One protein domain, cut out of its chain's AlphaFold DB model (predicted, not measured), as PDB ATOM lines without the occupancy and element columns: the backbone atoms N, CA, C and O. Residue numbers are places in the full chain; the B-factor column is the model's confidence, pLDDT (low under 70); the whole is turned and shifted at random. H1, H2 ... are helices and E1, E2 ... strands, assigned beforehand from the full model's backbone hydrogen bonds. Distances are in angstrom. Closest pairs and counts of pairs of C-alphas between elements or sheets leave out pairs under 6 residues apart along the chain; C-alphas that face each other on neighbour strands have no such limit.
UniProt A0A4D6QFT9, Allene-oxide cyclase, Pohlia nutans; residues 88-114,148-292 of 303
ATOM      1  N   LYS A  88     146.031  88.970  95.883       95.06
ATOM      2  CA  LYS A  88     145.026  90.040  95.874       95.06
ATOM      3  C   LYS A  88     144.037  89.842  94.722       95.06
ATOM      4  O   LYS A  88     144.417  89.425  93.628       95.06
ATOM      5  N   LYS A  89     142.762  90.148  94.967       95.44
ATOM      6  CA  LYS A  89     141.685  90.111  93.971       95.44
ATOM      7  C   LYS A  89     141.340  91.528  93.517       95.44
ATOM      8  O   LYS A  89     141.095  92.406  94.343       95.44
ATOM      9  N   GLU A  90     141.276  91.727  92.203       95.25
ATOM     10  CA  GLU A  90     140.822  92.985  91.587       95.25
ATOM     11  C   GLU A  90     139.293  93.071  91.460       95.25
ATOM     12  O   GLU A  90     138.739  94.166  91.329       95.25
ATOM     13  N   ASP A  91     138.608  91.929  91.538       97.06
ATOM     14  CA  ASP A  91     137.151  91.877  91.602       97.06
ATOM     15  C   ASP A  91     136.641  92.510  92.898       97.06
ATOM     16  O   ASP A  91     137.238  92.373  93.971       97.06
ATOM     17  N   VAL A  92     135.499  93.191  92.796       98.06
ATOM     18  CA  VAL A  92     134.852  93.817  93.949       98.06
ATOM     19  C   VAL A  92     134.308  92.737  94.879       98.06
ATOM     20  O   VAL A  92     133.481  91.914  94.490       98.06
ATOM     21  N   GLN A  93     134.741  92.792  96.132       98.06
ATOM     22  CA  GLN A  93     134.248  91.988  97.237       98.06
ATOM     23  C   GLN A  93     133.393  92.857  98.164       98.06
ATOM     24  O   GLN A  93     133.668  94.046  98.354       98.06
ATOM     25  N   LEU A  94     132.349  92.256  98.738       98.00
ATOM     26  CA  LEU A  94     131.452  92.921  99.680       98.00
ATOM     27  C   LEU A  94     131.781  92.510 101.113       98.00
ATOM     28  O   LEU A  94     131.861  91.321 101.422       98.00
ATOM     29  N   LEU A  95     131.921  93.508 101.978       96.25
ATOM     30  CA  LEU A  95     132.051  93.367 103.428       96.25
ATOM     31  C   LEU A  95     131.020  94.288 104.073       96.25
ATOM     32  O   LEU A  95     130.928  95.451 103.693       96.25
ATOM     33  N   SER A  96     130.280  93.803 105.066       97.88
ATOM     34  CA  SER A  96     129.371  94.650 105.839       97.88
ATOM     35  C   SER A  96     129.665  94.587 107.329       97.88
ATOM     36  O   SER A  96     129.991  93.527 107.859       97.88
ATOM     37  N   VAL A  97     129.512  95.721 108.012       98.50
ATOM     38  CA  VAL A  97     129.724  95.830 109.462       98.50
ATOM     39  C   VAL A  97     128.706  96.765 110.097       98.50
ATOM     40  O   VAL A  97     128.177  97.674 109.452       98.50
ATOM     41  N   TYR A  98     128.472  96.554 111.386       98.75
ATOM     42  CA  TYR A  98     127.737  97.475 112.241       98.75
ATOM     43  C   TYR A  98     128.711  98.285 113.086       98.75
ATOM     44  O   TYR A  98     129.578  97.711 113.738       98.75
ATOM     45  N   GLU A  99     128.535  99.600 113.131       98.69
ATOM     46  CA  GLU A  99     129.202 100.469 114.100       98.69
ATOM     47  C   GLU A  99     128.182 100.908 115.147       98.69
ATOM     48  O   GLU A  99     127.096 101.392 114.815       98.69
ATOM     49  N   ILE A 100     128.518 100.711 116.417       98.38
ATOM     50  CA  ILE A 100     127.618 100.963 117.536       98.38
ATOM     51  C   ILE A 100     128.365 101.737 118.613       98.38
ATOM     52  O   ILE A 100     129.410 101.312 119.113       98.38
ATOM     53  N   ASN A 101     127.799 102.880 118.990       96.50
ATOM     54  CA  ASN A 101     128.201 103.594 120.188       96.50
ATOM     55  C   ASN A 101     127.451 102.991 121.385       96.50
ATOM     56  O   ASN A 101     126.234 103.130 121.502       96.50
ATOM     57  N   GLU A 102     128.181 102.293 122.254       96.50
ATOM     58  CA  GLU A 102     127.636 101.662 123.465       96.50
ATOM     59  C   GLU A 102     127.678 102.580 124.696       96.50
ATOM     60  O   GLU A 102     127.350 102.149 125.798       96.50
ATOM     61  N   HIS A 103     128.024 103.856 124.502       93.31
ATOM     62  CA  HIS A 103     128.119 104.883 125.538       93.31
ATOM     63  C   HIS A 103     129.147 104.582 126.639       93.31
ATOM     64  O   HIS A 103     128.985 105.018 127.776       93.31
ATOM     65  N   ASP A 104     130.214 103.859 126.298       96.06
ATOM     66  CA  ASP A 104     131.254 103.411 127.229       96.06
ATOM     67  C   ASP A 104     132.683 103.805 126.807       96.06
ATOM     68  O   ASP A 104     133.655 103.246 127.309       96.06
ATOM     69  N   ARG A 105     132.820 104.772 125.885       93.56
ATOM     70  CA  ARG A 105     134.110 105.225 125.318       93.56
ATOM     71  C   ARG A 105     134.324 106.742 125.327       93.56
ATOM     72  O   ARG A 105     135.150 107.234 124.566       93.56
ATOM     73  N   ASP A 106     133.526 107.487 126.096       92.75
ATOM     74  CA  ASP A 106     133.542 108.962 126.108       92.75
ATOM     75  C   ASP A 106     133.477 109.588 124.696       92.75
ATOM     76  O   ASP A 106     134.104 110.601 124.390       92.75
ATOM     77  N   SER A 107     132.709 108.947 123.812       92.38
ATOM     78  CA  SER A 107     132.578 109.279 122.395       92.38
ATOM     79  C   SER A 107     131.114 109.573 122.045       92.38
ATOM     80  O   SER A 107     130.218 108.895 122.566       92.38
ATOM     81  N   PRO A 108     130.841 110.516 121.124       93.06
ATOM     82  CA  PRO A 108     131.803 111.441 120.521       93.06
ATOM     83  C   PRO A 108     132.176 112.594 121.468       93.06
ATOM     84  O   PRO A 108     131.411 112.942 122.369       93.06
ATOM     85  N   ALA A 109     133.314 113.241 121.213       91.38
ATOM     86  CA  ALA A 109     133.675 114.506 121.848       91.38
ATOM     87  C   ALA A 109     133.322 115.659 120.904       91.38
ATOM     88  O   ALA A 109     133.828 115.717 119.792       91.38
ATOM     89  N   PHE A 110     132.458 116.584 121.320       89.12
ATOM     90  CA  PHE A 110     132.122 117.753 120.505       89.12
ATOM     91  C   PHE A 110     133.049 118.923 120.847       89.12
ATOM     92  O   PHE A 110     133.099 119.361 121.997       89.12
ATOM     93  N   LEU A 111     133.780 119.422 119.851       90.25
ATOM     94  CA  LEU A 111     134.717 120.537 119.956       90.25
ATOM     95  C   LEU A 111     134.160 121.758 119.186       90.25
ATOM     96  O   LEU A 111     134.305 121.847 117.964       90.25
ATOM     97  N   PRO A 112     133.517 122.698 119.894       89.31
ATOM     98  CA  PRO A 112     132.816 123.868 119.348       89.31
ATOM     99  C   PRO A 112     133.793 124.972 118.910       89.31
ATOM    100  O   PRO A 112     133.913 126.016 119.550       89.31
ATOM    101  N   PHE A 113     134.560 124.721 117.852       87.62
ATOM    102  CA  PHE A 113     135.553 125.671 117.338       87.62
ATOM    103  C   PHE A 113     134.992 126.671 116.332       87.62
ATOM    104  O   PHE A 113     135.649 127.675 116.045       87.62
ATOM    105  N   SER A 114     133.795 126.439 115.795       83.19
ATOM    106  CA  SER A 114     133.173 127.399 114.899       83.19
ATOM    107  C   SER A 114     132.798 128.662 115.672       83.19
ATOM    108  O   SER A 114     131.976 128.675 116.586       83.19
ATOM    109  N   GLN A 148     125.507 126.913 118.485       79.19
ATOM    110  CA  GLN A 148     124.944 126.545 117.190       79.19
ATOM    111  C   GLN A 148     126.026 125.861 116.354       79.19
ATOM    112  O   GLN A 148     127.103 126.420 116.183       79.19
ATOM    113  N   HIS A 149     125.722 124.682 115.807       85.50
ATOM    114  CA  HIS A 149     126.683 123.917 115.014       85.50
ATOM    115  C   HIS A 149     127.064 124.661 113.731       85.50
ATOM    116  O   HIS A 149     126.195 125.153 112.999       85.50
ATOM    117  N   GLY A 150     128.361 124.715 113.441       86.12
ATOM    118  CA  GLY A 150     128.905 125.522 112.361       86.12
ATOM    119  C   GLY A 150     130.152 124.965 111.712       86.12
ATOM    120  O   GLY A 150     130.813 124.075 112.238       86.12
ATOM    121  N   LEU A 151     130.479 125.523 110.543       91.75
ATOM    122  CA  LEU A 151     131.683 125.156 109.809       91.75
ATOM    123  C   LEU A 151     132.916 125.310 110.707       91.75
ATOM    124  O   LEU A 151     133.193 126.408 111.192       91.75
ATOM    125  N   GLY A 152     133.654 124.216 110.884       87.19
ATOM    126  CA  GLY A 152     134.871 124.178 111.695       87.19
ATOM    127  C   GLY A 152     134.693 123.592 113.095       87.19
ATOM    128  O   GLY A 152     135.705 123.339 113.742       87.19
ATOM    129  N   ASP A 153     133.466 123.312 113.550       91.56
ATOM    130  CA  ASP A 153     133.285 122.447 114.720       91.56
ATOM    131  C   ASP A 153     133.861 121.062 114.418       91.56
ATOM    132  O   ASP A 153     133.664 120.514 113.330       91.56
ATOM    133  N   LEU A 154     134.581 120.502 115.383       94.75
ATOM    134  CA  LEU A 154     135.260 119.222 115.249       94.75
ATOM    135  C   LEU A 154     134.616 118.188 116.164       94.75
ATOM    136  O   LEU A 154     134.250 118.487 117.296       94.75
ATOM    137  N   VAL A 155     134.504 116.956 115.685       94.38
ATOM    138  CA  VAL A 155     133.922 115.855 116.446       94.38
ATOM    139  C   VAL A 155     134.827 114.628 116.347       94.38
ATOM    140  O   VAL A 155     134.655 113.792 115.456       94.38
ATOM    141  N   PRO A 156     135.848 114.517 117.217       97.38
ATOM    142  CA  PRO A 156     136.546 113.258 117.421       97.38
ATOM    143  C   PRO A 156     135.583 112.178 117.920       97.38
ATOM    144  O   PRO A 156     134.725 112.437 118.772       97.38
ATOM    145  N   PHE A 157     135.737 110.956 117.422       96.75
ATOM    146  CA  PHE A 157     134.896 109.837 117.834       96.75
ATOM    147  C   PHE A 157     135.635 108.501 117.772       96.75
ATOM    148  O   PHE A 157     136.584 108.315 117.007       96.75
ATOM    149  N   SER A 158     135.157 107.556 118.579       98.19
ATOM    150  CA  SER A 158     135.497 106.140 118.488       98.19
ATOM    151  C   SER A 158     134.318 105.283 118.940       98.19
ATOM    152  O   SER A 158     133.803 105.467 120.042       98.19
ATOM    153  N   ASN A 159     133.888 104.342 118.101       98.31
ATOM    154  CA  ASN A 159     132.767 103.447 118.384       98.31
ATOM    155  C   ASN A 159     133.171 101.990 118.144       98.31
ATOM    156  O   ASN A 159     134.186 101.710 117.512       98.31
ATOM    157  N   LYS A 160     132.376 101.041 118.642       98.69
ATOM    158  CA  LYS A 160     132.650  99.608 118.482       98.69
ATOM    159  C   LYS A 160     132.145  99.110 117.132       98.69
ATOM    160  O   LYS A 160     131.090  99.540 116.674       98.69
ATOM    161  N   ILE A 161     132.870  98.171 116.528       98.44
ATOM    162  CA  ILE A 161     132.494  97.517 115.271       98.44
ATOM    163  C   ILE A 161     132.140  96.054 115.526       98.44
ATOM    164  O   ILE A 161     132.892  95.323 116.177       98.44
ATOM    165  N   TYR A 162     131.033  95.620 114.936       98.50
ATOM    166  CA  TYR A 162     130.545  94.248 114.924       98.50
ATOM    167  C   TYR A 162     130.402  93.732 113.495       98.50
ATOM    168  O   TYR A 162     130.216  94.504 112.550       98.50
ATOM    169  N   ASP A 163     130.465  92.413 113.339       97.88
ATOM    170  CA  ASP A 163     130.204  91.766 112.059       97.88
ATOM    171  C   ASP A 163     128.751  91.963 111.603       97.88
ATOM    172  O   ASP A 163     127.858  92.326 112.377       97.88
ATOM    173  N   SER A 164     128.495  91.690 110.327       97.06
ATOM    174  CA  SER A 164     127.171  91.840 109.722       97.06
ATOM    175  C   SER A 164     126.094  90.960 110.371       97.06
ATOM    176  O   SER A 164     124.908  91.299 110.303       97.06
ATOM    177  N   SER A 165     126.478  89.854 111.022       97.12
ATOM    178  CA  SER A 165     125.554  88.972 111.737       97.12
ATOM    179  C   SER A 165     125.301  89.381 113.194       97.12
ATOM    180  O   SER A 165     124.445  88.770 113.839       97.12
ATOM    181  N   LEU A 166     125.988  90.422 113.694       97.88
ATOM    182  CA  LEU A 166     125.893  90.937 115.066       97.88
ATOM    183  C   LEU A 166     126.278  89.902 116.143       97.88
ATOM    184  O   LEU A 166     125.779  89.938 117.271       97.88
ATOM    185  N   LYS A 167     127.167  88.966 115.802       97.25
ATOM    186  CA  LYS A 167     127.612  87.870 116.678       97.25
ATOM    187  C   LYS A 167     129.073  87.965 117.086       97.25
ATOM    188  O   LYS A 167     129.468  87.264 118.012       97.25
ATOM    189  N   VAL A 168     129.874  88.788 116.419       97.00
ATOM    190  CA  VAL A 168     131.311  88.886 116.664       97.00
ATOM    191  C   VAL A 168     131.734  90.346 116.786       97.00
ATOM    192  O   VAL A 168     131.470  91.158 115.899       97.00
ATOM    193  N   ARG A 169     132.417  90.684 117.886       98.06
ATOM    194  CA  ARG A 169     133.122  91.962 118.048       98.06
ATOM    195  C   ARG A 169     134.355  91.968 117.145       98.06
ATOM    196  O   ARG A 169     135.244  91.134 117.309       98.06
ATOM    197  N   LEU A 170     134.411  92.905 116.204       97.38
ATOM    198  CA  LEU A 170     135.526  93.021 115.263       97.38
ATOM    199  C   LEU A 170     136.596  93.999 115.755       97.38
ATOM    200  O   LEU A 170     137.786  93.701 115.705       97.38
ATOM    201  N   GLY A 171     136.185  95.163 116.252       98.06
ATOM    202  CA  GLY A 171     137.136  96.168 116.717       98.06
ATOM    203  C   GLY A 171     136.489  97.522 116.962       98.06
ATOM    204  O   GLY A 171     135.439  97.576 117.613       98.06
ATOM    205  N   VAL A 172     137.099  98.597 116.452       98.69
ATOM    206  CA  VAL A 172     136.636  99.981 116.649       98.69
ATOM    207  C   VAL A 172     136.785 100.842 115.398       98.69
ATOM    208  O   VAL A 172     137.691 100.639 114.590       98.69
ATOM    209  N   THR A 173     135.919 101.840 115.261       98.69
ATOM    210  CA  THR A 173     136.211 103.031 114.463       98.69
ATOM    211  C   THR A 173     136.999 104.017 115.315       98.69
ATOM    212  O   THR A 173     136.811 104.093 116.534       98.69
ATOM    213  N   ALA A 174     137.881 104.787 114.693       98.56
ATOM    214  CA  ALA A 174     138.458 105.971 115.315       98.56
ATOM    215  C   ALA A 174     138.772 107.023 114.255       98.56
ATOM    216  O   ALA A 174     139.317 106.705 113.194       98.56
ATOM    217  N   GLY A 175     138.441 108.274 114.546       98.00
ATOM    218  CA  GLY A 175     138.784 109.380 113.670       98.00
ATOM    219  C   GLY A 175     138.127 110.687 114.067       98.00
ATOM    220  O   GLY A 175     137.837 110.936 115.239       98.00
ATOM    221  N   LEU A 176     137.942 111.536 113.065       98.00
ATOM    222  CA  LEU A 176     137.513 112.913 113.218       98.00
ATOM    223  C   LEU A 176     136.479 113.245 112.151       98.00
ATOM    224  O   LEU A 176     136.659 112.924 110.974       98.00
ATOM    225  N   THR A 177     135.431 113.952 112.548       96.88
ATOM    226  CA  THR A 177     134.581 114.663 111.597       96.88
ATOM    227  C   THR A 177     134.669 116.165 111.829       96.88
ATOM    228  O   THR A 177     134.906 116.631 112.942       96.88
ATOM    229  N   MET A 178     134.511 116.936 110.760       96.38
ATOM    230  CA  MET A 178     134.371 118.385 110.810       96.38
ATOM    231  C   MET A 178     132.974 118.740 110.330       96.38
ATOM    232  O   MET A 178     132.591 118.347 109.227       96.38
ATOM    233  N   VAL A 179     132.218 119.496 111.124       94.44
ATOM    234  CA  VAL A 179     130.932 120.043 110.690       94.44
ATOM    235  C   VAL A 179     131.187 120.928 109.476       94.44
ATOM    236  O   VAL A 179     131.996 121.854 109.517       94.44
ATOM    237  N   VAL A 180     130.483 120.643 108.386       94.19
ATOM    238  CA  VAL A 180     130.469 121.468 107.175       94.19
ATOM    239  C   VAL A 180     129.310 122.450 107.250       94.19
ATOM    240  O   VAL A 180     129.472 123.636 106.963       94.19
ATOM    241  N   LYS A 181     128.119 121.961 107.618       90.81
ATOM    242  CA  LYS A 181     126.905 122.777 107.684       90.81
ATOM    243  C   LYS A 181     125.796 122.096 108.483       90.81
ATOM    244  O   LYS A 181     125.500 120.927 108.248       90.81
ATOM    245  N   ALA A 182     125.119 122.873 109.324       88.81
ATOM    246  CA  ALA A 182     123.870 122.479 109.962       88.81
ATOM    247  C   ALA A 182     122.663 122.663 109.026       88.81
ATOM    248  O   ALA A 182     122.568 123.648 108.283       88.81
ATOM    249  N   TYR A 183     121.705 121.740 109.096       88.12
ATOM    250  CA  TYR A 183     120.460 121.743 108.326       88.12
ATOM    251  C   TYR A 183     119.234 121.589 109.239       88.12
ATOM    252  O   TYR A 183     118.563 120.552 109.213       88.12
ATOM    253  N   PRO A 184     118.889 122.621 110.034       85.44
ATOM    254  CA  PRO A 184     117.736 122.567 110.926       85.44
ATOM    255  C   PRO A 184     116.462 122.110 110.199       85.44
ATOM    256  O   PRO A 184     116.139 122.603 109.118       85.44
ATOM    257  N   GLY A 185     115.741 121.154 110.790       83.56
ATOM    258  CA  GLY A 185     114.494 120.615 110.236       83.56
ATOM    259  C   GLY A 185     114.651 119.524 109.168       83.56
ATOM    260  O   GLY A 185     113.644 119.089 108.613       83.56
ATOM    261  N   LYS A 186     115.874 119.067 108.864       88.00
ATOM    262  CA  LYS A 186     116.103 117.864 108.044       88.00
ATOM    263  C   LYS A 186     116.085 116.583 108.884       88.00
ATOM    264  O   LYS A 186     116.292 116.618 110.093       88.00
ATOM    265  N   GLY A 187     115.866 115.458 108.201       85.00
ATOM    266  CA  GLY A 187     115.859 114.115 108.777       85.00
ATOM    267  C   GLY A 187     114.481 113.491 108.887       85.00
ATOM    268  O   GLY A 187     113.467 114.168 109.059       85.00
ATOM    269  N   ASP A 188     114.464 112.167 108.793       84.88
ATOM    270  CA  ASP A 188     113.246 111.393 108.947       84.88
ATOM    271  C   ASP A 188     112.710 111.462 110.377       84.88
ATOM    272  O   ASP A 188     113.442 111.647 111.357       84.88
ATOM    273  N   ARG A 189     111.400 111.236 110.516       83.50
ATOM    274  CA  ARG A 189     110.710 111.249 111.815       83.50
ATOM    275  C   ARG A 189     111.341 110.292 112.831       83.50
ATOM    276  O   ARG A 189     111.319 110.545 114.033       83.50
ATOM    277  N   HIS A 190     111.864 109.170 112.348       81.44
ATOM    278  CA  HIS A 190     112.442 108.139 113.194       81.44
ATOM    279  C   HIS A 190     113.826 108.540 113.741       81.44
ATOM    280  O   HIS A 190     114.118 108.229 114.888       81.44
ATOM    281  N   LEU A 191     114.611 109.329 112.997       78.44
ATOM    282  CA  LEU A 191     115.898 109.879 113.444       78.44
ATOM    283  C   LEU A 191     115.715 111.119 114.333       78.44
ATOM    284  O   LEU A 191     116.303 111.219 115.407       78.44
ATOM    285  N   THR A 192     114.824 112.027 113.933       80.62
ATOM    286  CA  THR A 192     114.557 113.307 114.624       80.62
ATOM    287  C   THR A 192     113.966 113.167 116.029       80.62
ATOM    288  O   THR A 192     114.006 114.119 116.805       80.62
ATOM    289  N   LYS A 193     113.439 111.992 116.401       82.81
ATOM    290  CA  LYS A 193     112.948 111.725 117.767       82.81
ATOM    291  C   LYS A 193     114.076 111.568 118.796       82.81
ATOM    292  O   LYS A 193     113.814 111.594 119.998       82.81
ATOM    293  N   HIS A 194     115.312 111.341 118.349       77.19
ATOM    294  CA  HIS A 194     116.448 111.134 119.238       77.19
ATOM    295  C   HIS A 194     116.972 112.477 119.753       77.19
ATOM    296  O   HIS A 194     117.299 113.365 118.975       77.19
ATOM    297  N   LYS A 195     117.113 112.611 121.079       69.94
ATOM    298  CA  LYS A 195     117.579 113.849 121.740       69.94
ATOM    299  C   LYS A 195     118.937 114.353 121.224       69.94
ATOM    300  O   LYS A 195     119.199 115.546 121.274       69.94
ATOM    301  N   TYR A 196     119.782 113.441 120.756       70.19
ATOM    302  CA  TYR A 196     121.135 113.717 120.269       70.19
ATOM    303  C   TYR A 196     121.224 113.740 118.738       70.19
ATOM    304  O   TYR A 196     122.308 113.625 118.176       70.19
ATOM    305  N   PHE A 197     120.084 113.829 118.051       81.06
ATOM    306  CA  PHE A 197     120.055 113.990 116.609       81.06
ATOM    307  C   PHE A 197     120.203 115.469 116.249       81.06
ATOM    308  O   PHE A 197     119.308 116.278 116.497       81.06
ATOM    309  N   PHE A 198     121.324 115.793 115.616       84.38
ATOM    310  CA  PHE A 198     121.578 117.096 115.020       84.38
ATOM    311  C   PHE A 198     121.681 116.902 113.508       84.38
ATOM    312  O   PHE A 198     122.526 116.116 113.070       84.38
ATOM    313  N   PRO A 199     120.798 117.516 112.701       88.69
ATOM    314  CA  PRO A 199     120.786 117.317 111.260       88.69
ATOM    315  C   PRO A 199     121.921 118.100 110.596       88.69
ATOM    316  O   PRO A 199     121.698 119.150 109.998       88.69
ATOM    317  N   ASP A 200     123.140 117.589 110.685       90.50
ATOM    318  CA  ASP A 200     124.333 118.238 110.158       90.50
ATOM    319  C   ASP A 200     124.986 117.380 109.080       90.50
ATOM    320  O   ASP A 200     124.881 116.150 109.068       90.50
ATOM    321  N   ARG A 201     125.694 118.058 108.179       94.88
ATOM    322  CA  ARG A 201     126.656 117.425 107.283       94.88
ATOM    323  C   ARG A 201     128.060 117.685 107.779       94.88
ATOM    324  O   ARG A 201     128.391 118.807 108.169       94.88
ATOM    325  N   TYR A 202     128.876 116.658 107.659       96.50
ATOM    326  CA  TYR A 202     130.258 116.612 108.068       96.50
ATOM    327  C   TYR A 202     131.140 116.155 106.906       96.50
ATOM    328  O   TYR A 202     130.695 115.409 106.033       96.50
ATOM    329  N   GLU A 203     132.401 116.562 106.940       98.25
ATOM    330  CA  GLU A 203     133.490 115.868 106.254       98.25
ATOM    331  C   GLU A 203     134.142 114.938 107.280       98.25
ATOM    332  O   GLU A 203     134.507 115.383 108.371       98.25
ATOM    333  N   ALA A 204     134.245 113.651 106.967       97.94
ATOM    334  CA  ALA A 204     134.728 112.625 107.878       97.94
ATOM    335  C   ALA A 204     136.037 112.009 107.375       97.94
ATOM    336  O   ALA A 204     136.176 111.696 106.193       97.94
ATOM    337  N   MET A 205     136.976 111.799 108.297       98.56
ATOM    338  CA  MET A 205     138.223 111.068 108.082       98.56
ATOM    339  C   MET A 205     138.432 110.117 109.256       98.56
ATOM    340  O   MET A 205     138.619 110.556 110.393       98.56
ATOM    341  N   TYR A 206     138.362 108.815 109.004       98.56
ATOM    342  CA  TYR A 206     138.428 107.824 110.072       98.56
ATOM    343  C   TYR A 206     138.822 106.443 109.562       98.56
ATOM    344  O   TYR A 206     138.814 106.160 108.362       98.56
ATOM    345  N   THR A 207     139.179 105.583 110.504       98.81
ATOM    346  CA  THR A 207     139.733 104.261 110.243       98.81
ATOM    347  C   THR A 207     138.924 103.195 110.973       98.81
ATOM    348  O   THR A 207     138.514 103.386 112.117       98.81
ATOM    349  N   PHE A 208     138.703 102.065 110.304       98.69
ATOM    350  CA  PHE A 208     138.079 100.856 110.833       98.69
ATOM    351  C   PHE A 208     139.181  99.871 111.223       98.69
ATOM    352  O   PHE A 208     139.835  99.306 110.345       98.69
ATOM    353  N   TYR A 209     139.395  99.667 112.520       97.94
ATOM    354  CA  TYR A 209     140.395  98.742 113.048       97.94
ATOM    355  C   TYR A 209     139.768  97.374 113.317       97.94
ATOM    356  O   TYR A 209     138.758  97.277 114.015       97.94
ATOM    357  N   LEU A 210     140.366  96.319 112.759       95.69
ATOM    358  CA  LEU A 210     139.829  94.955 112.743       95.69
ATOM    359  C   LEU A 210     140.815  93.953 113.373       95.69
ATOM    360  O   LEU A 210     140.982  92.833 112.884       95.69
ATOM    361  N   GLY A 211     141.491  94.371 114.449       90.75
ATOM    362  CA  GLY A 211     142.473  93.554 115.165       90.75
ATOM    363  C   GLY A 211     143.642  93.125 114.277       90.75
ATOM    364  O   GLY A 211     144.142  93.910 113.470       90.75
ATOM    365  N   ASP A 212     144.042  91.855 114.380       88.00
ATOM    366  CA  ASP A 212     145.159  91.289 113.607       88.00
ATOM    367  C   ASP A 212     144.935  91.321 112.075       88.00
ATOM    368  O   ASP A 212     145.894  91.212 111.307       88.00
ATOM    369  N   MET A 213     143.698  91.516 111.589       91.44
ATOM    370  CA  MET A 213     143.447  91.708 110.148       91.44
ATOM    371  C   MET A 213     143.978  93.042 109.615       91.44
ATOM    372  O   MET A 213     144.126  93.195 108.403       91.44
ATOM    373  N   GLY A 214     144.284  93.997 110.491       93.50
ATOM    374  CA  GLY A 214     144.707  95.341 110.120       93.50
ATOM    375  C   GLY A 214     143.539  96.323 110.113       93.50
ATOM    376  O   GLY A 214     142.657  96.265 110.972       93.50
ATOM    377  N   HIS A 215     143.553  97.274 109.179       96.94
ATOM    378  CA  HIS A 215     142.571  98.357 109.163       96.94
ATOM    379  C   HIS A 215     142.270  98.881 107.761       96.94
ATOM    380  O   HIS A 215     143.104  98.766 106.865       96.94
ATOM    381  N   VAL A 216     141.108  99.520 107.608       98.38
ATOM    382  CA  VAL A 216     140.698 100.254 106.400       98.38
ATOM    383  C   VAL A 216     140.493 101.718 106.763       98.38
ATOM    384  O   VAL A 216     139.769 102.015 107.710       98.38
ATOM    385  N   SER A 217     141.091 102.632 106.009       98.62
ATOM    386  CA  SER A 217     140.901 104.075 106.178       98.62
ATOM    387  C   SER A 217     139.917 104.615 105.148       98.62
ATOM    388  O   SER A 217     139.903 104.187 103.990       98.62
ATOM    389  N   ALA A 218     139.084 105.557 105.582       98.50
ATOM    390  CA  ALA A 218     138.033 106.145 104.773       98.50
ATOM    391  C   ALA A 218     137.995 107.666 104.910       98.50
ATOM    392  O   ALA A 218     138.307 108.231 105.961       98.50
ATOM    393  N   GLN A 219     137.571 108.317 103.832       98.75
ATOM    394  CA  GLN A 219     137.310 109.748 103.808       98.75
ATOM    395  C   GLN A 219     136.068 110.060 102.976       98.75
ATOM    396  O   GLN A 219     135.846 109.450 101.926       98.75
ATOM    397  N   GLY A 220     135.277 111.035 103.414       98.38
ATOM    398  CA  GLY A 220     134.207 111.605 102.607       98.38
ATOM    399  C   GLY A 220     133.074 112.211 103.431       98.38
ATOM    400  O   GLY A 220     133.222 112.427 104.636       98.38
ATOM    401  N   PRO A 221     131.921 112.471 102.795       98.06
ATOM    402  CA  PRO A 221     130.795 113.098 103.462       98.06
ATOM    403  C   PRO A 221     130.159 112.144 104.474       98.06
ATOM    404  O   PRO A 221     129.856 111.000 104.150       98.06
ATOM    405  N   PHE A 222     129.864 112.656 105.664       96.88
ATOM    406  CA  PHE A 222     128.974 112.022 106.631       96.88
ATOM    407  C   PHE A 222     127.780 112.942 106.873       96.88
ATOM    408  O   PHE A 222     127.935 114.131 107.139       96.88
ATOM    409  N   SER A 223     126.571 112.409 106.766       94.56
ATOM    410  CA  SER A 223     125.342 113.137 107.068       94.56
ATOM    411  C   SER A 223     124.567 112.343 108.094       94.56
ATOM    412  O   SER A 223     124.442 111.132 107.952       94.56
ATOM    413  N   THR A 224     124.022 113.005 109.109       90.94
ATOM    414  CA  THR A 224     123.235 112.312 110.142       90.94
ATOM    415  C   THR A 224     121.837 111.931 109.661       90.94
ATOM    416  O   THR A 224     121.157 111.152 110.321       90.94
ATOM    417  N   PHE A 225     121.386 112.484 108.531       89.50
ATOM    418  CA  PHE A 225     119.991 112.430 108.084       89.50
ATOM    419  C   PHE A 225     119.767 111.796 106.709       89.50
ATOM    420  O   PHE A 225     118.621 111.711 106.270       89.50
ATOM    421  N   GLU A 226     120.827 111.399 106.014       93.25
ATOM    422  CA  GLU A 226     120.752 110.701 104.730       93.25
ATOM    423  C   GLU A 226     121.951 109.764 104.582       93.25
ATOM    424  O   GLU A 226     123.000 109.982 105.192       93.25
ATOM    425  N   ASP A 227     121.796 108.723 103.773       96.75
ATOM    426  CA  ASP A 227     122.883 107.798 103.473       96.75
ATOM    427  C   ASP A 227     123.966 108.486 102.641       96.75
ATOM    428  O   ASP A 227     123.699 109.362 101.815       96.75
ATOM    429  N   THR A 228     125.211 108.074 102.855       98.25
ATOM    430  CA  THR A 228     126.380 108.692 102.224       98.25
ATOM    431  C   THR A 228     127.324 107.644 101.650       98.25
ATOM    432  O   THR A 228     127.224 106.451 101.942       98.25
ATOM    433  N   LEU A 229     128.225 108.093 100.777       98.50
ATOM    434  CA  LEU A 229     129.247 107.257 100.162       98.50
ATOM    435  C   LEU A 229     130.623 107.807 100.526       98.50
ATOM    436  O   LEU A 229     130.955 108.938 100.171       98.50
ATOM    437  N   LEU A 230     131.416 106.992 101.209       98.69
ATOM    438  CA  LEU A 230     132.791 107.300 101.580       98.69
ATOM    439  C   LEU A 230     133.752 106.643 100.595       98.69
ATOM    440  O   LEU A 230     133.455 105.605 100.004       98.69
ATOM    441  N   THR A 231     134.934 107.227 100.457       98.81
ATOM    442  CA  THR A 231     136.025 106.673  99.654       98.81
ATOM    443  C   THR A 231     136.977 105.899 100.553       98.81
ATOM    444  O   THR A 231     137.388 106.410 101.593       98.81
ATOM    445  N   ILE A 232     137.361 104.690 100.141       98.75
ATOM    446  CA  ILE A 232     138.462 103.956 100.773       98.75
ATOM    447  C   ILE A 232     139.771 104.616 100.336       98.75
ATOM    448  O   ILE A 232     140.074 104.657  99.142       98.75
ATOM    449  N   THR A 233     140.542 105.126 101.293       98.19
ATOM    450  CA  THR A 233     141.811 105.828 101.036       98.19
ATOM    451  C   THR A 233     143.037 104.930 101.193       98.19
ATOM    452  O   THR A 233     144.131 105.315 100.784       98.19
ATOM    453  N   GLY A 234     142.860 103.727 101.742       96.25
ATOM    454  CA  GLY A 234     143.897 102.710 101.888       96.25
ATOM    455  C   GLY A 234     143.651 101.828 103.109       96.25
ATOM    456  O   GLY A 234     142.562 101.837 103.690       96.25
ATOM    457  N   GLY A 235     144.674 101.088 103.521       96.50
ATOM    458  CA  GLY A 235     144.623 100.251 104.711       96.50
ATOM    459  C   GLY A 235     145.966  99.613 105.044       96.50
ATOM    460  O   GLY A 235     146.998  99.960 104.473       96.50
ATOM    461  N   ALA A 236     145.943  98.660 105.971       94.88
ATOM    462  CA  ALA A 236     147.091  97.830 106.333       94.88
ATOM    463  C   ALA A 236     146.660  96.377 106.574       94.88
ATOM    464  O   ALA A 236     145.476  96.099 106.786       94.88
ATOM    465  N   GLY A 237     147.625  95.455 106.561       93.75
ATOM    466  CA  GLY A 237     147.374  94.024 106.731       93.75
ATOM    467  C   GLY A 237     146.567  93.453 105.569       93.75
ATOM    468  O   GLY A 237     146.914  93.661 104.405       93.75
ATOM    469  N   LEU A 238     145.443  92.792 105.866       94.94
ATOM    470  CA  LEU A 238     144.522  92.255 104.856       94.94
ATOM    471  C   LEU A 238     144.107  93.330 103.829       94.94
ATOM    472  O   LEU A 238     143.875  93.022 102.660       94.94
ATOM    473  N   PHE A 239     144.083  94.595 104.258       96.69
ATOM    474  CA  PHE A 239     143.585  95.744 103.508       96.69
ATOM    475  C   PHE A 239     144.677  96.678 102.961       96.69
ATOM    476  O   PHE A 239     144.368  97.797 102.568       96.69
ATOM    477  N   GLN A 240     145.943  96.252 102.929       94.88
ATOM    478  CA  GLN A 240     147.090  97.086 102.522       94.88
ATOM    479  C   GLN A 240     146.891  97.841 101.194       94.88
ATOM    480  O   GLN A 240     147.224  99.019 101.094       94.88
ATOM    481  N   GLU A 241     146.309  97.186 100.187       95.94
ATOM    482  CA  GLU A 241     146.045  97.769  98.863       95.94
ATOM    483  C   GLU A 241     144.552  98.037  98.612       95.94
ATOM    484  O   GLU A 241     144.119  98.197  97.466       95.94
ATOM    485  N   ALA A 242     143.750  98.091  99.681       97.75
ATOM    486  CA  ALA A 242     142.309  98.262  99.587       97.75
ATOM    487  C   ALA A 242     141.940  99.555  98.850       97.75
ATOM    488  O   ALA A 242     142.376 100.655  99.197       97.75
ATOM    489  N   LYS A 243     141.081  99.412  97.840       97.75
ATOM    490  CA  LYS A 243     140.494 100.508  97.061       97.75
ATOM    491  C   LYS A 243     138.999 100.281  96.926       97.75
ATOM    492  O   LYS A 243     138.549  99.137  96.850       97.75
ATOM    493  N   GLY A 244     138.243 101.365  96.798       98.31
ATOM    494  CA  GLY A 244     136.810 101.302  96.540       98.31
ATOM    495  C   GLY A 244     136.028 102.329  97.339       98.31
ATOM    496  O   GLY A 244     136.523 103.423  97.611       98.31
ATOM    497  N   VAL A 245     134.797 101.974  97.686       98.69
ATOM    498  CA  VAL A 245     133.846 102.869  98.354       98.69
ATOM    499  C   VAL A 245     133.132 102.156  99.492       98.69
ATOM    500  O   VAL A 245     133.066 100.926  99.526       98.69
ATOM    501  N   ILE A 246     132.584 102.931 100.420       98.75
ATOM    502  CA  ILE A 246     131.817 102.432 101.558       98.75
ATOM    503  C   ILE A 246     130.474 103.149 101.570       98.75
ATOM    504  O   ILE A 246     130.416 104.368 101.719       98.75
ATOM    505  N   HIS A 247     129.393 102.393 101.420       98.62
ATOM    506  CA  HIS A 247     128.047 102.900 101.644       98.62
ATOM    507  C   HIS A 247     127.794 102.969 103.149       98.62
ATOM    508  O   HIS A 247     127.853 101.938 103.817       98.62
ATOM    509  N   LEU A 248     127.522 104.166 103.664       98.38
ATOM    510  CA  LEU A 248     127.151 104.419 105.053       98.38
ATOM    511  C   LEU A 248     125.639 104.621 105.128       98.38
ATOM    512  O   LEU A 248     125.099 105.543 104.512       98.38
ATOM    513  N   HIS A 249     124.985 103.773 105.919       97.25
ATOM    514  CA  HIS A 249     123.564 103.844 106.226       97.25
ATOM    515  C   HIS A 249     123.325 104.242 107.688       97.25
ATOM    516  O   HIS A 249     123.832 103.597 108.615       97.25
ATOM    517  N   ASN A 250     122.535 105.296 107.899       93.25
ATOM    518  CA  ASN A 250     122.180 105.776 109.236       93.25
ATOM    519  C   ASN A 250     120.970 105.011 109.782       93.25
ATOM    520  O   ASN A 250     119.862 105.171 109.279       93.25
ATOM    521  N   ILE A 251     121.154 104.234 110.854       93.75
ATOM    522  CA  ILE A 251     120.035 103.560 111.536       93.75
ATOM    523  C   ILE A 251     119.500 104.449 112.659       93.75
ATOM    524  O   ILE A 251     118.301 104.667 112.795       93.75
ATOM    525  N   THR A 252     120.405 104.934 113.508       90.19
ATOM    526  CA  THR A 252     120.145 105.906 114.582       90.19
ATOM    527  C   THR A 252     121.417 106.736 114.786       90.19
ATOM    528  O   THR A 252     122.474 106.303 114.329       90.19
ATOM    529  N   PRO A 253     121.397 107.843 115.554       85.69
ATOM    530  CA  PRO A 253     122.624 108.588 115.874       85.69
ATOM    531  C   PRO A 253     123.763 107.760 116.501       85.69
ATOM    532  O   PRO A 253     124.903 108.204 116.512       85.69
ATOM    533  N   PHE A 254     123.463 106.569 117.031       89.38
ATOM    534  CA  PHE A 254     124.419 105.696 117.721       89.38
ATOM    535  C   PHE A 254     124.576 104.320 117.065       89.38
ATOM    536  O   PHE A 254     125.246 103.452 117.621       89.38
ATOM    537  N   LYS A 255     123.931 104.094 115.912       95.81
ATOM    538  CA  LYS A 255     124.002 102.837 115.159       95.81
ATOM    539  C   LYS A 255     124.102 103.143 113.675       95.81
ATOM    540  O   LYS A 255     123.183 103.730 113.102       95.81
ATOM    541  N   LEU A 256     125.186 102.695 113.069       97.56
ATOM    542  CA  LEU A 256     125.478 102.873 111.655       97.56
ATOM    543  C   LEU A 256     125.713 101.496 111.038       97.56
ATOM    544  O   LEU A 256     126.198 100.575 111.702       97.56
ATOM    545  N   PHE A 257     125.360 101.352 109.769       98.62
ATOM    546  CA  PHE A 257     125.630 100.146 109.000       98.62
ATOM    547  C   PHE A 257     126.427 100.501 107.758       98.62
ATOM    548  O   PHE A 257     126.096 101.450 107.050       98.62
ATOM    549  N   TYR A 258     127.471  99.726 107.498       98.75
ATOM    550  CA  TYR A 258     128.378  99.966 106.392       98.75
ATOM    551  C   TYR A 258     128.392  98.786 105.442       98.75
ATOM    552  O   TYR A 258     128.450  97.639 105.883       98.75
ATOM    553  N   THR A 259     128.437  99.083 104.146       98.62
ATOM    554  CA  THR A 259     128.741  98.107 103.100       98.62
ATOM    555  C   THR A 259     129.938  98.593 102.298       98.62
ATOM    556  O   THR A 259     129.870  99.579 101.565       98.62
ATOM    557  N   PHE A 260     131.047  97.887 102.450       98.69
ATOM    558  CA  PHE A 260     132.300  98.089 101.749       98.69
ATOM    559  C   PHE A 260     132.228  97.394 100.396       98.69
ATOM    560  O   PHE A 260     131.945  96.199 100.317       98.69
ATOM    561  N   HIS A 261     132.529  98.139  99.344       98.62
ATOM    562  CA  HIS A 261     132.781  97.625  98.007       98.62
ATOM    563  C   HIS A 261     134.286  97.726  97.787       98.62
ATOM    564  O   HIS A 261     134.782  98.768  97.356       98.62
ATOM    565  N   VAL A 262     135.011  96.670  98.156       98.38
ATOM    566  CA  VAL A 262     136.475  96.677  98.244       98.38
ATOM    567  C   VAL A 262     137.103  95.779  97.184       98.38
ATOM    568  O   VAL A 262     136.619  94.689  96.907       98.38
ATOM    569  N   ARG A 263     138.207  96.234  96.600       97.81
ATOM    570  CA  ARG A 263     139.091  95.459  95.718       97.81
ATOM    571  C   ARG A 263     140.553  95.710  96.088       97.81
ATOM    572  O   ARG A 263     140.829  96.599  96.895       97.81
ATOM    573  N   GLY A 264     141.473  94.958  95.492       96.69
ATOM    574  CA  GLY A 264     142.901  95.009  95.829       96.69
ATOM    575  C   GLY A 264     143.220  94.291  97.143       96.69
ATOM    576  O   GLY A 264     144.262  94.513  97.746       96.69
ATOM    577  N   VAL A 265     142.316  93.435  97.622       97.12
ATOM    578  CA  VAL A 265     142.477  92.675  98.871       97.12
ATOM    579  C   VAL A 265     142.417  91.178  98.582       97.12
ATOM    580  O   VAL A 265     141.830  90.788  97.567       97.12
ATOM    581  N   PRO A 266     143.017  90.316  99.425       96.81
ATOM    582  CA  PRO A 266     142.826  88.874  99.322       96.81
ATOM    583  C   PRO A 266     141.351  88.483  99.398       96.81
ATOM    584  O   PRO A 266     140.484  89.310  99.683       96.81
ATOM    585  N   GLU A 267     141.049  87.210  99.161       96.94
ATOM    586  CA  GLU A 267     139.696  86.729  99.424       96.94
ATOM    587  C   GLU A 267     139.309  86.972 100.887       96.94
ATOM    588  O   GLU A 267     140.025  86.561 101.801       96.94
ATOM    589  N   LEU A 268     138.182  87.653 101.100       96.44
ATOM    590  CA  LEU A 268     137.731  88.001 102.440       96.44
ATOM    591  C   LEU A 268     137.314  86.743 103.229       96.44
ATOM    592  O   LEU A 268     136.637  85.865 102.680       96.44
ATOM    593  N   PRO A 269     137.676  86.647 104.520       94.50
ATOM    594  CA  PRO A 269     137.240  85.551 105.378       94.50
ATOM    595  C   PRO A 269     135.724  85.616 105.625       94.50
ATOM    596  O   PRO A 269     135.132  86.695 105.656       94.50
ATOM    597  N   SER A 270     135.074  84.472 105.849       92.25
ATOM    598  CA  SER A 270     133.608  84.373 105.982       92.25
ATOM    599  C   SER A 270     133.010  85.209 107.117       92.25
ATOM    600  O   SER A 270     131.872  85.674 107.010       92.25
ATOM    601  N   ILE A 271     133.786  85.472 108.171       91.56
ATOM    602  CA  ILE A 271     133.415  86.385 109.263       91.56
ATOM    603  C   ILE A 271     133.107  87.808 108.769       91.56
ATOM    604  O   ILE A 271     132.284  88.504 109.354       91.56
ATOM    605  N   LEU A 272     133.726  88.223 107.664       94.69
ATOM    606  CA  LEU A 272     133.557  89.530 107.033       94.69
ATOM    607  C   LEU A 272     132.496  89.528 105.919       94.69
ATOM    608  O   LEU A 272     132.031  90.589 105.508       94.69
ATOM    609  N   THR A 273     132.085  88.352 105.441       94.62
ATOM    610  CA  THR A 273     131.138  88.193 104.320       94.62
ATOM    611  C   THR A 273     129.852  87.473 104.730       94.62
ATOM    612  O   THR A 273     129.163  86.891 103.890       94.62
ATOM    613  N   SER A 274     129.555  87.429 106.029       90.50
ATOM    614  CA  SER A 274     128.351  86.783 106.546       90.50
ATOM    615  C   SER A 274     127.092  87.515 106.076       90.50
ATOM    616  O   SER A 274     127.109  88.725 105.836       90.50
ATOM    617  N   SER A 275     125.982  86.782 105.947       93.38
ATOM    618  CA  SER A 275     124.704  87.379 105.550       93.38
ATOM    619  C   SER A 275     124.269  88.426 106.587       93.38
ATOM    620  O   SER A 275     124.133  88.071 107.764       93.38
ATOM    621  N   PRO A 276     124.070  89.698 106.192       95.81
ATOM    622  CA  PRO A 276     123.774  90.761 107.136       95.81
ATOM    623  C   PRO A 276     122.391  90.590 107.763       95.81
ATOM    624  O   PRO A 276     121.396  90.345 107.077       95.81
ATOM    625  N   VAL A 277     122.312  90.802 109.078       97.31
ATOM    626  CA  VAL A 277     121.035  91.106 109.732       97.31
ATOM    627  C   VAL A 277     120.518  92.418 109.144       97.31
ATOM    628  O   VAL A 277     121.286  93.363 108.983       97.31
ATOM    629  N   GLN A 278     119.225  92.480 108.815       97.19
ATOM    630  CA  GLN A 278     118.622  93.672 108.215       97.19
ATOM    631  C   GLN A 278     118.708  94.880 109.168       97.19
ATOM    632  O   GLN A 278     118.231  94.770 110.305       97.19
ATOM    633  N   PRO A 279     119.272  96.021 108.723       96.62
ATOM    634  CA  PRO A 279     119.356  97.237 109.525       96.62
ATOM    635  C   PRO A 279     117.988  97.691 110.041       96.62
ATOM    636  O   PRO A 279     117.032  97.847 109.284       96.62
ATOM    637  N   SER A 280     117.880  97.893 111.354       95.12
ATOM    638  CA  SER A 280     116.700  98.482 111.997       95.12
ATOM    639  C   SER A 280     117.056  99.034 113.374       95.12
ATOM    640  O   SER A 280     118.043  98.621 113.978       95.12
ATOM    641  N   GLU A 281     116.237  99.931 113.926       92.12
ATOM    642  CA  GLU A 281     116.492 100.547 115.242       92.12
ATOM    643  C   GLU A 281     116.674  99.520 116.381       92.12
ATOM    644  O   GLU A 281     117.380  99.774 117.365       92.12
ATOM    645  N   TYR A 282     116.059  98.344 116.236       94.00
ATOM    646  CA  TYR A 282     116.012  97.291 117.250       94.00
ATOM    647  C   TYR A 282     117.192  96.322 117.199       94.00
ATOM    648  O   TYR A 282     117.344  95.530 118.128       94.00
ATOM    649  N   VAL A 283     118.028  96.368 116.156       96.12
ATOM    650  CA  VAL A 283     119.176  95.458 116.060       96.12
ATOM    651  C   VAL A 283     120.150  95.701 117.208       96.12
ATOM    652  O   VAL A 283     120.406  96.847 117.594       96.12
ATOM    653  N   GLN A 284     120.669  94.620 117.779       97.06
ATOM    654  CA  GLN A 284     121.663  94.659 118.844       97.06
ATOM    655  C   GLN A 284     122.649  93.499 118.665       97.06
ATOM    656  O   GLN A 284     122.225  92.421 118.234       97.06
ATOM    657  N   PRO A 285     123.931  93.698 119.010       97.88
ATOM    658  CA  PRO A 285     124.890  92.610 119.116       97.88
ATOM    659  C   PRO A 285     124.434  91.587 120.159       97.88
ATOM    660  O   PRO A 285     123.771  91.928 121.146       97.88
ATOM    661  N   CYS A 286     124.781  90.314 119.955       97.44
ATOM    662  CA  CYS A 286     124.530  89.300 120.971       97.44
ATOM    663  C   CYS A 286     125.331  89.605 122.249       97.44
ATOM    664  O   CYS A 286     126.392  90.235 122.221       97.44
ATOM    665  N   ARG A 287     124.831  89.141 123.399       97.81
ATOM    666  CA  ARG A 287     125.444  89.440 124.706       97.81
ATOM    667  C   ARG A 287     126.874  88.917 124.806       97.81
ATOM    668  O   ARG A 287     127.701  89.508 125.495       97.81
ATOM    669  N   GLU A 288     127.151  87.802 124.146       98.12
ATOM    670  CA  GLU A 288     128.465  87.181 124.079       98.12
ATOM    671  C   GLU A 288     129.475  88.061 123.336       98.12
ATOM    672  O   GLU A 288     130.602  88.180 123.815       98.12
ATOM    673  N   ALA A 289     129.064  88.714 122.243       97.44
ATOM    674  CA  ALA A 289     129.896  89.653 121.490       97.44
ATOM    675  C   ALA A 289     130.157  90.934 122.283       97.44
ATOM    676  O   ALA A 289     131.301  91.365 122.386       97.44
ATOM    677  N   VAL A 290     129.119  91.494 122.919       97.31
ATOM    678  CA  VAL A 290     129.257  92.667 123.806       97.31
ATOM    679  C   VAL A 290     130.233  92.376 124.947       97.31
ATOM    680  O   VAL A 290     131.091  93.190 125.268       97.31
ATOM    681  N   SER A 291     130.144  91.179 125.532       96.50
ATOM    682  CA  SER A 291     131.032  90.745 126.621       96.50
ATOM    683  C   SER A 291     132.382  90.206 126.128       96.50
ATOM    684  O   SER A 291     133.140  89.680 126.942       96.50
ATOM    685  N   CYS A 292     132.653  90.260 124.819       95.50
ATOM    686  CA  CYS A 292     133.875  89.773 124.176       95.50
ATOM    687  C   CYS A 292     134.277  88.350 124.615       95.50
ATOM    688  O   CYS A 292     135.447  88.063 124.874       95.50
TER     689      CYS A 292
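Overview. This is residues 88 to 114 and 148 to 292 of the 303 residues of the protein "Allene-oxide cyclase" of Pohlia nutans (UniProt A0A4D6QFT9). The domain is a closed barrel of eight strands, with two four-residue helices by strand ends: H1 by the last residue of E7 and H2 by the first residue of E3. The long stretch 264 to 286, with no named element, leads from E8 to H2. The 172 printed residues hold E1, E2, E3, H1, E4, E5, E6, E7, E8 and H2 in that order along the chain; round the ring the strands run E1 to E8 and back to E1, antiparallel throughout. The class is mostly strand, and the whole is compact, with a radius of gyration of the C-alphas of 15.8 A and spans of 46 by 33 by 26 A.

Along the chain. Find C-alpha 93 at (134.248, 91.988, 97.237); from there E1, residues 93 to 100, runs 23.2 A. Beyond the cut, E2 covers residues 154 to 163, 28.1 A, and E3 residues 169 to 182, 32.9 A, with a bend of 71 degrees at residue 179. H1 is residues 189 to 192, 5.2 A. Then come E4, residues 200 to 209, 25.4 A; E5, residues 214 to 223, 26.5 A; E6, residues 228 to 237, 26.0 A; E7, residues 243 to 252, 27.4 A; and E8, residues 255 to 263, 25.7 A. H2, residues 287 to 290, 5.1 A, ends at C-alpha 290, (129.257, 92.667, 123.806).

Arrangement. Look first at E8 and E1, the antiparallel pair that closes the ring, where N 260 and O 95 are 2.7 A apart. On the other side of E1, E2 has N 100 and O 160 at 2.8 A. The hairpin E2 and E3 has N 155 and O 177 at 2.8 A, and E3 and E4 have N 178 and O 203 at 2.8 A. E4 to E8 form a meander, each strand the antiparallel neighbour of the one before: check N 202 and O 222 at 2.7 A, N 231 and O 219 at 2.8 A, N 246 and O 230 at 2.8 A, and N 249 and O 257 at 2.8 A. Both helices are on the barrel: the closest C-alphas of H1 and E7 are Leu 191 and Thr 252, 5.9 A, and those of H2 and E3 are Arg 169 and Ala 289, 5.3 A. H1 and H2 are apart, and both are too short for an O i to N i+4 pair.

Size, cuts and confidence. The two C-alphas farthest apart, Lys 88 and Gln 148, are 46.8 A apart. Residues 115 to 147 are not printed, and C-alphas 114 and 148 are 8.6 A apart across the cut. The link from E8 to H2, 23 residues, is long. Mean pLDDT of the printed part is 94.2, with residue 195 under 70.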